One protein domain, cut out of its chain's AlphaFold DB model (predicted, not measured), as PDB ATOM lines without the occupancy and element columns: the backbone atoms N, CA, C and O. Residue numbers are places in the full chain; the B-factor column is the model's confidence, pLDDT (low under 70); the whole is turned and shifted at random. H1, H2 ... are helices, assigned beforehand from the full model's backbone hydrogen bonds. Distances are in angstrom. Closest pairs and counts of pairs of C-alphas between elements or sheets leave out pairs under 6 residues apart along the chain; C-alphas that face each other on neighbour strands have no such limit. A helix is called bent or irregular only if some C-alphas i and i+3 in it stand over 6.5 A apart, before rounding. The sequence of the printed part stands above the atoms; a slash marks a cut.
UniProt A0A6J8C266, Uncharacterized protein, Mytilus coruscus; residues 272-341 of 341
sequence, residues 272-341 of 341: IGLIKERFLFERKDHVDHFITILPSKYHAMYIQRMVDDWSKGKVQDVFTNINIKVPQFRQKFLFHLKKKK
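AT A GLANCE: This is residues 272 to 341 of the 341 residues of an uncharacterized protein of Mytilus coruscus (UniProt A0A6J8C266). Two longer helices, H2 and H5, cross at a steep tilt, and three short helices, H1, H3 and H4, gather on one side of this pair. A long loop, residues 279 to 295, makes one end of the elongated whole, and the last residue the other. The 70 printed residues hold five named helices, H1 to H5 in order, and no named strand, class all helix. It is compact, with a radius of gyration of the C-alphas of 11.7 A, and spans 38 by 21 by 19 A.

IN THESE COORDINATES: Find C-alpha 272 at (35.953, 8.819, -17.006); from there H1 runs 10.2 A to residue 278, neither bent nor irregular, but only just: C-alphas 274 and 277 are 6.4 A apart. H2, residues 296 to 311, spans 23.8 A and is irregular, with C-alphas 297 and 300 7.2 A apart. H3, residues 315 to 319, spans 6.2 A, and H4, residues 322 to 325, 6.0 A. H5 covers residues 327 to 338, 16.7 A, ending at C-alpha 338 (17.864, 14.470, -26.063).

HOW THE PARTS SIT: H1 touches H3, closest at the C-alphas of Gly 273 and Asp 317, 6.0 A. With residues 306 to 310 alone, H2 touches H3; C-alphas 306 and 318 are closest, 6.0 A. H2 and H5 touch at C-alphas 303 and 333, 5.8 A, a steep tilt of 48 degrees, the same way. H4 and H5 only just touch, only at the corner, with 3 pairs of C-alphas within 8 A. In H3 and H5 every O i to N i+4 pair is within hydrogen-bond range, in H2 10 of 12, in H1 1 of 3, beside 2 of 4 O i to N i+3 pairs; H4 is too short for an O i to N i+4 pair.

THE WHOLE: The C-alphas of His 289 and Lys 341 are the two farthest apart, 38.4 A. The printed part has no cut, and the link from H1 to H2 is long. Look for pLDDT under 70 at residues 284 to 289 and 341.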
ATOM      1  N   ILE A 272      36.550   7.505 -16.731       93.12
ATOM      2  CA  ILE A 272      35.953   8.819 -17.006       93.12
ATOM      3  C   ILE A 272      36.584   9.921 -16.140       93.12
ATOM      4  O   ILE A 272      36.776  11.042 -16.616       93.12
ATOM      5  N   GLY A 273      36.964   9.591 -14.901       92.50
ATOM      6  CA  GLY A 273      37.633  10.502 -13.978       92.50
ATOM      7  C   GLY A 273      38.975  10.993 -14.518       92.50
ATOM      8  O   GLY A 273      39.350  12.136 -14.275       92.50
ATOM      9  N   LEU A 274      39.659  10.180 -15.329       93.56
ATOM     10  CA  LEU A 274      40.874  10.590 -16.028       93.56
ATOM     11  C   LEU A 274      40.586  11.607 -17.138       93.56
ATOM     12  O   LEU A 274      41.203  12.676 -17.199       93.56
ATOM     13  N   ILE A 275      39.688  11.248 -18.060       93.06
ATOM     14  CA  ILE A 275      39.500  12.002 -19.307       93.06
ATOM     15  C   ILE A 275      38.803  13.343 -19.076       93.06
ATOM     16  O   ILE A 275      39.079  14.300 -19.800       93.06
ATOM     17  N   LYS A 276      37.958  13.440 -18.041       91.56
ATOM     18  CA  LYS A 276      37.131  14.621 -17.761       91.56
ATOM     19  C   LYS A 276      37.922  15.891 -17.429       91.56
ATOM     20  O   LYS A 276      37.368  16.980 -17.537       91.56
ATOM     21  N   GLU A 277      39.186  15.755 -17.030       88.50
ATOM     22  CA  GLU A 277      40.079  16.865 -16.655       88.50
ATOM     23  C   GLU A 277      41.229  17.079 -17.648       88.50
ATOM     24  O   GLU A 277      41.799  18.166 -17.702       88.50
ATOM     25  N   ARG A 278      41.577  16.057 -18.441       91.00
ATOM     26  CA  ARG A 278      42.822  16.030 -19.232       91.00
ATOM     27  C   ARG A 278      42.615  16.111 -20.743       91.00
ATOM     28  O   ARG A 278      43.590  16.275 -21.472       91.00
ATOM     29  N   PHE A 279      41.373  16.016 -21.221       92.44
ATOM     30  CA  PHE A 279      41.034  16.067 -22.644       92.44
ATOM     31  C   PHE A 279      40.111  17.253 -22.919       92.44
ATOM     32  O   PHE A 279      38.996  17.297 -22.403       92.44
ATOM     33  N   LEU A 280      40.562  18.217 -23.727       90.56
ATOM     34  CA  LEU A 280      39.845  19.473 -23.981       90.56
ATOM     35  C   LEU A 280      39.363  19.605 -25.422       90.56
ATOM     36  O   LEU A 280      40.103  19.305 -26.349       90.56
ATOM     37  N   PHE A 281      38.158  20.136 -25.618       89.19
ATOM     38  CA  PHE A 281      37.632  20.501 -26.940       89.19
ATOM     39  C   PHE A 281      38.398  21.653 -27.590       89.19
ATOM     40  O   PHE A 281      38.582  21.666 -28.804       89.19
ATOM     41  N   GLU A 282      38.843  22.601 -26.773       82.81
ATOM     42  CA  GLU A 282      39.564  23.794 -27.191       82.81
ATOM     43  C   GLU A 282      40.638  24.132 -26.157       82.81
ATOM     44  O   GLU A 282      40.481  23.866 -24.960       82.81
ATOM     45  N   ARG A 283      41.754  24.701 -26.622       70.62
ATOM     46  CA  ARG A 283      42.800  25.197 -25.730       70.62
ATOM     47  C   ARG A 283      42.301  26.506 -25.127       70.62
ATOM     48  O   ARG A 283      42.023  27.445 -25.862       70.62
ATOM     49  N   LYS A 284      42.180  26.557 -23.803       66.75
ATOM     50  CA  LYS A 284      42.056  27.832 -23.090       66.75
ATOM     51  C   LYS A 284      43.438  28.460 -22.939       66.75
ATOM     52  O   LYS A 284      44.446  27.748 -22.970       66.75
ATOM     53  N   ASP A 285      43.489  29.763 -22.721       55.47
ATOM     54  CA  ASP A 285      44.705  30.380 -22.207       55.47
ATOM     55  C   ASP A 285      45.048  29.723 -20.855       55.47
ATOM     56  O   ASP A 285      44.160  29.407 -20.059       55.47
ATOM     57  N   HIS A 286      46.335  29.465 -20.609       55.09
ATOM     58  CA  HIS A 286      46.851  28.914 -19.342       55.09
ATOM     59  C   HIS A 286      46.541  27.432 -19.033       55.09
ATOM     60  O   HIS A 286      46.327  27.051 -17.884       55.09
ATOM     61  N   VAL A 287      46.583  26.559 -20.036       58.47
ATOM     62  CA  VAL A 287      46.443  25.102 -19.842       58.47
ATOM     63  C   VAL A 287      47.766  24.476 -19.337       58.47
ATOM     64  O   VAL A 287      48.852  24.916 -19.723       58.47
ATOM     65  N   ASP A 288      47.677  23.474 -18.452       61.53
ATOM     66  CA  ASP A 288      48.815  22.699 -17.915       61.53
ATOM     67  C   ASP A 288      49.594  21.965 -19.044       61.53
ATOM     68  O   ASP A 288      49.042  21.658 -20.100       61.53
ATOM     69  N   HIS A 289      50.880  21.669 -18.825       65.75
ATOM     70  CA  HIS A 289      51.836  21.074 -19.773       65.75
ATOM     71  C   HIS A 289      51.407  19.684 -20.281       65.75
ATOM     72  O   HIS A 289      51.879  19.248 -21.326       65.75
ATOM     73  N   PHE A 290      50.484  19.011 -19.581       82.69
ATOM     74  CA  PHE A 290      50.038  17.645 -19.873       82.69
ATOM     75  C   PHE A 290      48.529  17.521 -20.099       82.69
ATOM     76  O   PHE A 290      47.866  16.643 -19.549       82.69
ATOM     77  N   ILE A 291      47.979  18.402 -20.932       86.81
ATOM     78  CA  ILE A 291      46.587  18.320 -21.381       86.81
ATOM     79  C   ILE A 291      46.541  18.020 -22.876       86.81
ATOM     80  O   ILE A 291      47.249  18.622 -23.685       86.81
ATOM     81  N   THR A 292      45.675  17.084 -23.250       90.56
ATOM     82  CA  THR A 292      45.439  16.695 -24.637       90.56
ATOM     83  C   THR A 292      44.304  17.533 -25.218       90.56
ATOM     84  O   THR A 292      43.155  17.436 -24.786       90.56
ATOM     85  N   ILE A 293      44.599  18.340 -26.237       90.56
ATOM     86  CA  ILE A 293      43.553  18.992 -27.034       90.56
ATOM     87  C   ILE A 293      42.982  17.956 -27.997       90.56
ATOM     88  O   ILE A 293      43.709  17.407 -28.821       90.56
ATOM     89  N   LEU A 294      41.686  17.679 -27.881       92.00
ATOM     90  CA  LEU A 294      40.951  16.724 -28.695       92.00
ATOM     91  C   LEU A 294      40.863  17.216 -30.146       92.00
ATOM     92  O   LEU A 294      40.182  18.211 -30.412       92.00
ATOM     93  N   PRO A 295      41.447  16.483 -31.111       91.88
ATOM     94  CA  PRO A 295      41.198  16.733 -32.523       91.88
ATOM     95  C   PRO A 295      39.702  16.648 -32.848       91.88
ATOM     96  O   PRO A 295      39.008  15.752 -32.360       91.88
ATOM     97  N   SER A 296      39.223  17.523 -33.738       91.44
ATOM     98  CA  SER A 296      37.805  17.627 -34.128       91.44
ATOM     99  C   SER A 296      37.184  16.290 -34.548       91.44
ATOM    100  O   SER A 296      36.048  15.988 -34.181       91.44
ATOM    101  N   LYS A 297      37.960  15.430 -35.224       94.00
ATOM    102  CA  LYS A 297      37.544  14.077 -35.635       94.00
ATOM    103  C   LYS A 297      37.127  13.155 -34.480       94.00
ATOM    104  O   LYS A 297      36.409  12.189 -34.712       94.00
ATOM    105  N   TYR A 298      37.550  13.430 -33.244       94.50
ATOM    106  CA  TYR A 298      37.181  12.637 -32.067       94.50
ATOM    107  C   TYR A 298      36.064  13.264 -31.227       94.50
ATOM    108  O   TYR A 298      35.580  12.619 -30.299       94.50
ATOM    109  N   HIS A 299      35.613  14.485 -31.544       93.38
ATOM    110  CA  HIS A 299      34.605  15.201 -30.752       93.38
ATOM    111  C   HIS A 299      33.294  14.424 -30.630       93.38
ATOM    112  O   HIS A 299      32.788  14.256 -29.524       93.38
ATOM    113  N   ALA A 300      32.761  13.922 -31.747       92.88
ATOM    114  CA  ALA A 300      31.505  13.170 -31.752       92.88
ATOM    115  C   ALA A 300      31.599  11.904 -30.888       92.88
ATOM    116  O   ALA A 300      30.720  11.631 -30.076       92.88
ATOM    117  N   MET A 301      32.710  11.174 -31.001       94.62
ATOM    118  CA  MET A 301      32.952   9.967 -30.213       94.62
ATOM    119  C   MET A 301      33.102  10.270 -28.718       94.62
ATOM    120  O   MET A 301      32.573   9.534 -27.893       94.62
ATOM    121  N   TYR A 302      33.795  11.354 -28.360       95.56
ATOM    122  CA  TYR A 302      33.928  11.776 -26.967       95.56
ATOM    123  C   TYR A 302      32.575  12.182 -26.365       95.56
ATOM    124  O   TYR A 302      32.253  11.792 -25.248       95.56
ATOM    125  N   ILE A 303      31.743  12.908 -27.120       94.75
ATOM    126  CA  ILE A 303      30.377  13.253 -26.699       94.75
ATOM    127  C   ILE A 303      29.536  11.993 -26.504       94.75
ATOM    128  O   ILE A 303      28.879  11.859 -25.473       94.75
ATOM    129  N   GLN A 304      29.592  11.056 -27.454       94.44
ATOM    130  CA  GLN A 304      28.875   9.789 -27.344       94.44
ATOM    131  C   GLN A 304      29.313   9.013 -26.096       94.44
ATOM    132  O   GLN A 304      28.462   8.560 -25.335       94.44
ATOM    133  N   ARG A 305      30.625   8.960 -25.817       94.56
ATOM    134  CA  ARG A 305      31.160   8.356 -24.591       94.56
ATOM    135  C   ARG A 305      30.562   8.984 -23.329       94.56
ATOM    136  O   ARG A 305      30.157   8.246 -22.439       94.56
ATOM    137  N   MET A 306      30.462  10.313 -23.251       94.75
ATOM    138  CA  MET A 306      29.856  10.992 -22.093       94.75
ATOM    139  C   MET A 306      28.369  10.654 -21.923       94.75
ATOM    140  O   MET A 306      27.900  10.495 -20.799       94.75
ATOM    141  N   VAL A 307      27.620  10.522 -23.023       94.31
ATOM    142  CA  VAL A 307      26.208  10.100 -22.987       94.31
ATOM    143  C   VAL A 307      26.077   8.658 -22.498       94.31
ATOM    144  O   VAL A 307      25.177   8.342 -21.715       94.31
ATOM    145  N   ASP A 308      26.975   7.776 -22.930       93.50
ATOM    146  CA  ASP A 308      26.991   6.380 -22.498       93.50
ATOM    147  C   ASP A 308      27.371   6.248 -21.019       93.50
ATOM    148  O   ASP A 308      26.693   5.532 -20.286       93.50
ATOM    149  N   ASP A 309      28.381   6.983 -20.546       94.25
ATOM    150  CA  ASP A 309      28.753   7.012 -19.126       94.25
ATOM    151  C   ASP A 309      27.639   7.613 -18.247       94.25
ATOM    152  O   ASP A 309      27.373   7.097 -17.161       94.25
ATOM    153  N   TRP A 310      26.916   8.631 -18.732       94.25
ATOM    154  CA  TRP A 310      25.714   9.140 -18.060       94.25
ATOM    155  C   TRP A 310      24.628   8.064 -17.950       94.25
ATOM    156  O   TRP A 310      24.070   7.864 -16.874       94.25
ATOM    157  N   SER A 311      24.387   7.318 -19.036       92.06
ATOM    158  CA  SER A 311      23.407   6.217 -19.063       92.06
ATOM    159  C   SER A 311      23.773   5.091 -18.084       92.06
ATOM    160  O   SER A 311      22.898   4.388 -17.593       92.06
ATOM    161  N   LYS A 312      25.068   4.930 -17.782       92.38
ATOM    162  CA  LYS A 312      25.606   3.977 -16.798       92.38
ATOM    163  C   LYS A 312      25.612   4.517 -15.359       92.38
ATOM    164  O   LYS A 312      26.185   3.882 -14.479       92.38
ATOM    165  N   GLY A 313      25.030   5.691 -15.109       93.62
ATOM    166  CA  GLY A 313      24.936   6.282 -13.773       93.62
ATOM    167  C   GLY A 313      26.162   7.083 -13.322       93.62
ATOM    168  O   GLY A 313      26.182   7.550 -12.184       93.62
ATOM    169  N   LYS A 314      27.161   7.334 -14.183       94.12
ATOM    170  CA  LYS A 314      28.356   8.141 -13.844       94.12
ATOM    171  C   LYS A 314      28.084   9.651 -13.897       94.12
ATOM    172  O   LYS A 314      28.820  10.424 -14.509       94.12
ATOM    173  N   VAL A 315      26.986  10.078 -13.276       93.31
ATOM    174  CA  VAL A 315      26.443  11.442 -13.368       93.31
ATOM    175  C   VAL A 315      27.474  12.480 -12.915       93.31
ATOM    176  O   VAL A 315      27.728  13.446 -13.634       93.31
ATOM    177  N   GLN A 316      28.117  12.266 -11.763       94.00
ATOM    178  CA  GLN A 316      29.082  13.220 -11.213       94.00
ATOM    179  C   GLN A 316      30.260  13.465 -12.164       94.00
ATOM    180  O   GLN A 316      30.600  14.617 -12.428       94.00
ATOM    181  N   ASP A 317      30.868  12.420 -12.721       94.50
ATOM    182  CA  ASP A 317      32.020  12.568 -13.615       94.50
ATOM    183  C   ASP A 317      31.662  13.246 -14.939       94.50
ATOM    184  O   ASP A 317      32.426  14.076 -15.437       94.50
ATOM    185  N   VAL A 318      30.476  12.957 -15.480       95.06
ATOM    186  CA  VAL A 318      29.983  13.595 -16.706       95.06
ATOM    187  C   VAL A 318      29.761  15.094 -16.503       95.06
ATOM    188  O   VAL A 318      30.225  15.899 -17.310       95.06
ATOM    189  N   PHE A 319      29.080  15.494 -15.427       92.94
ATOM    190  CA  PHE A 319      28.737  16.904 -15.201       92.94
ATOM    191  C   PHE A 319      29.870  17.728 -14.570       92.94
ATOM    192  O   PHE A 319      29.857  18.952 -14.688       92.94
ATOM    193  N   THR A 320      30.882  17.087 -13.973       93.44
ATOM    194  CA  THR A 320      32.129  17.753 -13.538       93.44
ATOM    195  C   THR A 320      33.184  17.852 -14.641       93.44
ATOM    196  O   THR A 320      34.231  18.463 -14.436       93.44
ATOM    197  N   ASN A 321      32.909  17.310 -15.831       93.00
ATOM    198  CA  ASN A 321      33.815  17.382 -16.967       93.00
ATOM    199  C   ASN A 321      34.106  18.831 -17.368       93.00
ATOM    200  O   ASN A 321      33.197  19.637 -17.590       93.00
ATOM    201  N   ILE A 322      35.388  19.158 -17.526       90.44
ATOM    202  CA  ILE A 322      35.850  20.514 -17.835       90.44
ATOM    203  C   ILE A 322      35.244  21.067 -19.134       90.44
ATOM    204  O   ILE A 322      35.034  22.276 -19.261       90.44
ATOM    205  N   ASN A 323      34.892  20.182 -20.073       92.62
ATOM    206  CA  ASN A 323      34.295  20.551 -21.352       92.62
ATOM    207  C   ASN A 323      32.842  21.024 -21.223       92.62
ATOM    208  O   ASN A 323      32.370  21.733 -22.103       92.62
ATOM    209  N   ILE A 324      32.132  20.737 -20.125       91.88
ATOM    210  CA  ILE A 324      30.766  21.254 -19.888       91.88
ATOM    211  C   ILE A 324      30.740  22.793 -19.874       91.88
ATOM    212  O   ILE A 324      29.741  23.424 -20.241       91.88
ATOM    213  N   LYS A 325      31.868  23.411 -19.500       88.56
ATOM    214  CA  LYS A 325      32.055  24.865 -19.511       88.56
ATOM    215  C   LYS A 325      32.235  25.437 -20.925       88.56
ATOM    216  O   LYS A 325      32.112  26.646 -21.083       88.56
ATOM    217  N   VAL A 326      32.507  24.606 -21.934       89.81
ATOM    218  CA  VAL A 326      32.682  25.016 -23.336       89.81
ATOM    219  C   VAL A 326      31.307  25.070 -24.021       89.81
ATOM    220  O   VAL A 326      30.644  24.033 -24.131       89.81
ATOM    221  N   PRO A 327      30.836  26.242 -24.503       90.50
ATOM    222  CA  PRO A 327      29.494  26.380 -25.075       90.50
ATOM    223  C   PRO A 327      29.218  25.417 -26.234       90.50
ATOM    224  O   PRO A 327      28.165  24.778 -26.269       90.50
ATOM    225  N   GLN A 328      30.186  25.260 -27.144       90.19
ATOM    226  CA  GLN A 328      30.054  24.379 -28.304       90.19
ATOM    227  C   GLN A 328      29.922  22.904 -27.896       90.19
ATOM    228  O   GLN A 328      29.095  22.176 -28.451       90.19
ATOM    229  N   PHE A 329      30.704  22.462 -26.906       92.94
ATOM    230  CA  PHE A 329      30.588  21.118 -26.344       92.94
ATOM    231  C   PHE A 329      29.200  20.901 -25.746       92.94
ATOM    232  O   PHE A 329      28.519  19.939 -26.094       92.94
ATOM    233  N   ARG A 330      28.757  21.828 -24.890       93.25
ATOM    234  CA  ARG A 330      27.477  21.742 -24.181       93.25
ATOM    235  C   ARG A 330      26.293  21.632 -25.140       93.25
ATOM    236  O   ARG A 330      25.428  20.789 -24.928       93.25
ATOM    237  N   GLN A 331      26.269  22.427 -26.209       92.69
ATOM    238  CA  GLN A 331      25.214  22.346 -27.227       92.69
ATOM    239  C   GLN A 331      25.162  20.961 -27.883       92.69
ATOM    240  O   GLN A 331      24.101  20.335 -27.929       92.69
ATOM    241  N   LYS A 332      26.312  20.444 -28.337       93.00
ATOM    242  CA  LYS A 332      26.380  19.118 -28.966       93.00
ATOM    243  C   LYS A 332      26.032  18.002 -27.978       93.00
ATOM    244  O   LYS A 332      25.333  17.065 -28.351       93.00
ATOM    245  N   PHE A 333      26.478  18.100 -26.730       94.06
ATOM    246  CA  PHE A 333      26.177  17.125 -25.686       94.06
ATOM    247  C   PHE A 333      24.676  17.063 -25.376       94.06
ATOM    248  O   PHE A 333      24.091  15.982 -25.407       94.06
ATOM    249  N   LEU A 334      24.019  18.215 -25.190       92.69
ATOM    250  CA  LEU A 334      22.569  18.287 -24.971       92.69
ATOM    251  C   LEU A 334      21.771  17.728 -26.154       92.69
ATOM    252  O   LEU A 334      20.759  17.062 -25.946       92.69
ATOM    253  N   PHE A 335      22.229  17.963 -27.385       92.44
ATOM    254  CA  PHE A 335      21.609  17.384 -28.575       92.44
ATOM    255  C   PHE A 335      21.637  15.847 -28.557       92.44
ATOM    256  O   PHE A 335      20.622  15.220 -28.845       92.44
ATOM    257  N   HIS A 336      22.762  15.231 -28.175       90.69
ATOM    258  CA  HIS A 336      22.866  13.769 -28.097       90.69
ATOM    259  C   HIS A 336      22.095  13.192 -26.902       90.69
ATOM    260  O   HIS A 336      21.444  12.163 -27.047       90.69
ATOM    261  N   LEU A 337      22.095  13.874 -25.751       89.12
ATOM    262  CA  LEU A 337      21.291  13.473 -24.592       89.12
ATOM    263  C   LEU A 337      19.792  13.432 -24.912       89.12
ATOM    264  O   LEU A 337      19.109  12.494 -24.511       89.12
ATOM    265  N   LYS A 338      19.278  14.420 -25.658       88.81
ATOM    266  CA  LYS A 338      17.864  14.470 -26.063       88.81
ATOM    267  C   LYS A 338      17.455  13.324 -26.985       88.81
ATOM    268  O   LYS A 338      16.293  12.960 -26.966       88.81
ATOM    269  N   LYS A 339      18.381  12.763 -27.769       84.38
ATOM    270  CA  LYS A 339      18.116  11.615 -28.656       84.38
ATOM    271  C   LYS A 339      18.058  10.267 -27.931       84.38
ATOM    272  O   LYS A 339      17.662   9.285 -28.544       84.38
ATOM    273  N   LYS A 340      18.531  10.201 -26.681       75.12
ATOM    274  CA  LYS A 340      18.503   8.988 -25.845       75.12
ATOM    275  C   LYS A 340      17.316   8.938 -24.876       75.12
ATOM    276  O   LYS A 340      17.131   7.902 -24.245       75.12
ATOM    277  N   LYS A 341      16.587  10.047 -24.722       57.41
ATOM    278  CA  LYS A 341      15.262  10.070 -24.090       57.41
ATOM    279  C   LYS A 341      14.227   9.713 -25.139       57.41
ATOM    280  O   LYS A 341      13.258   9.034 -24.751       57.41
TER     281      LYS A 341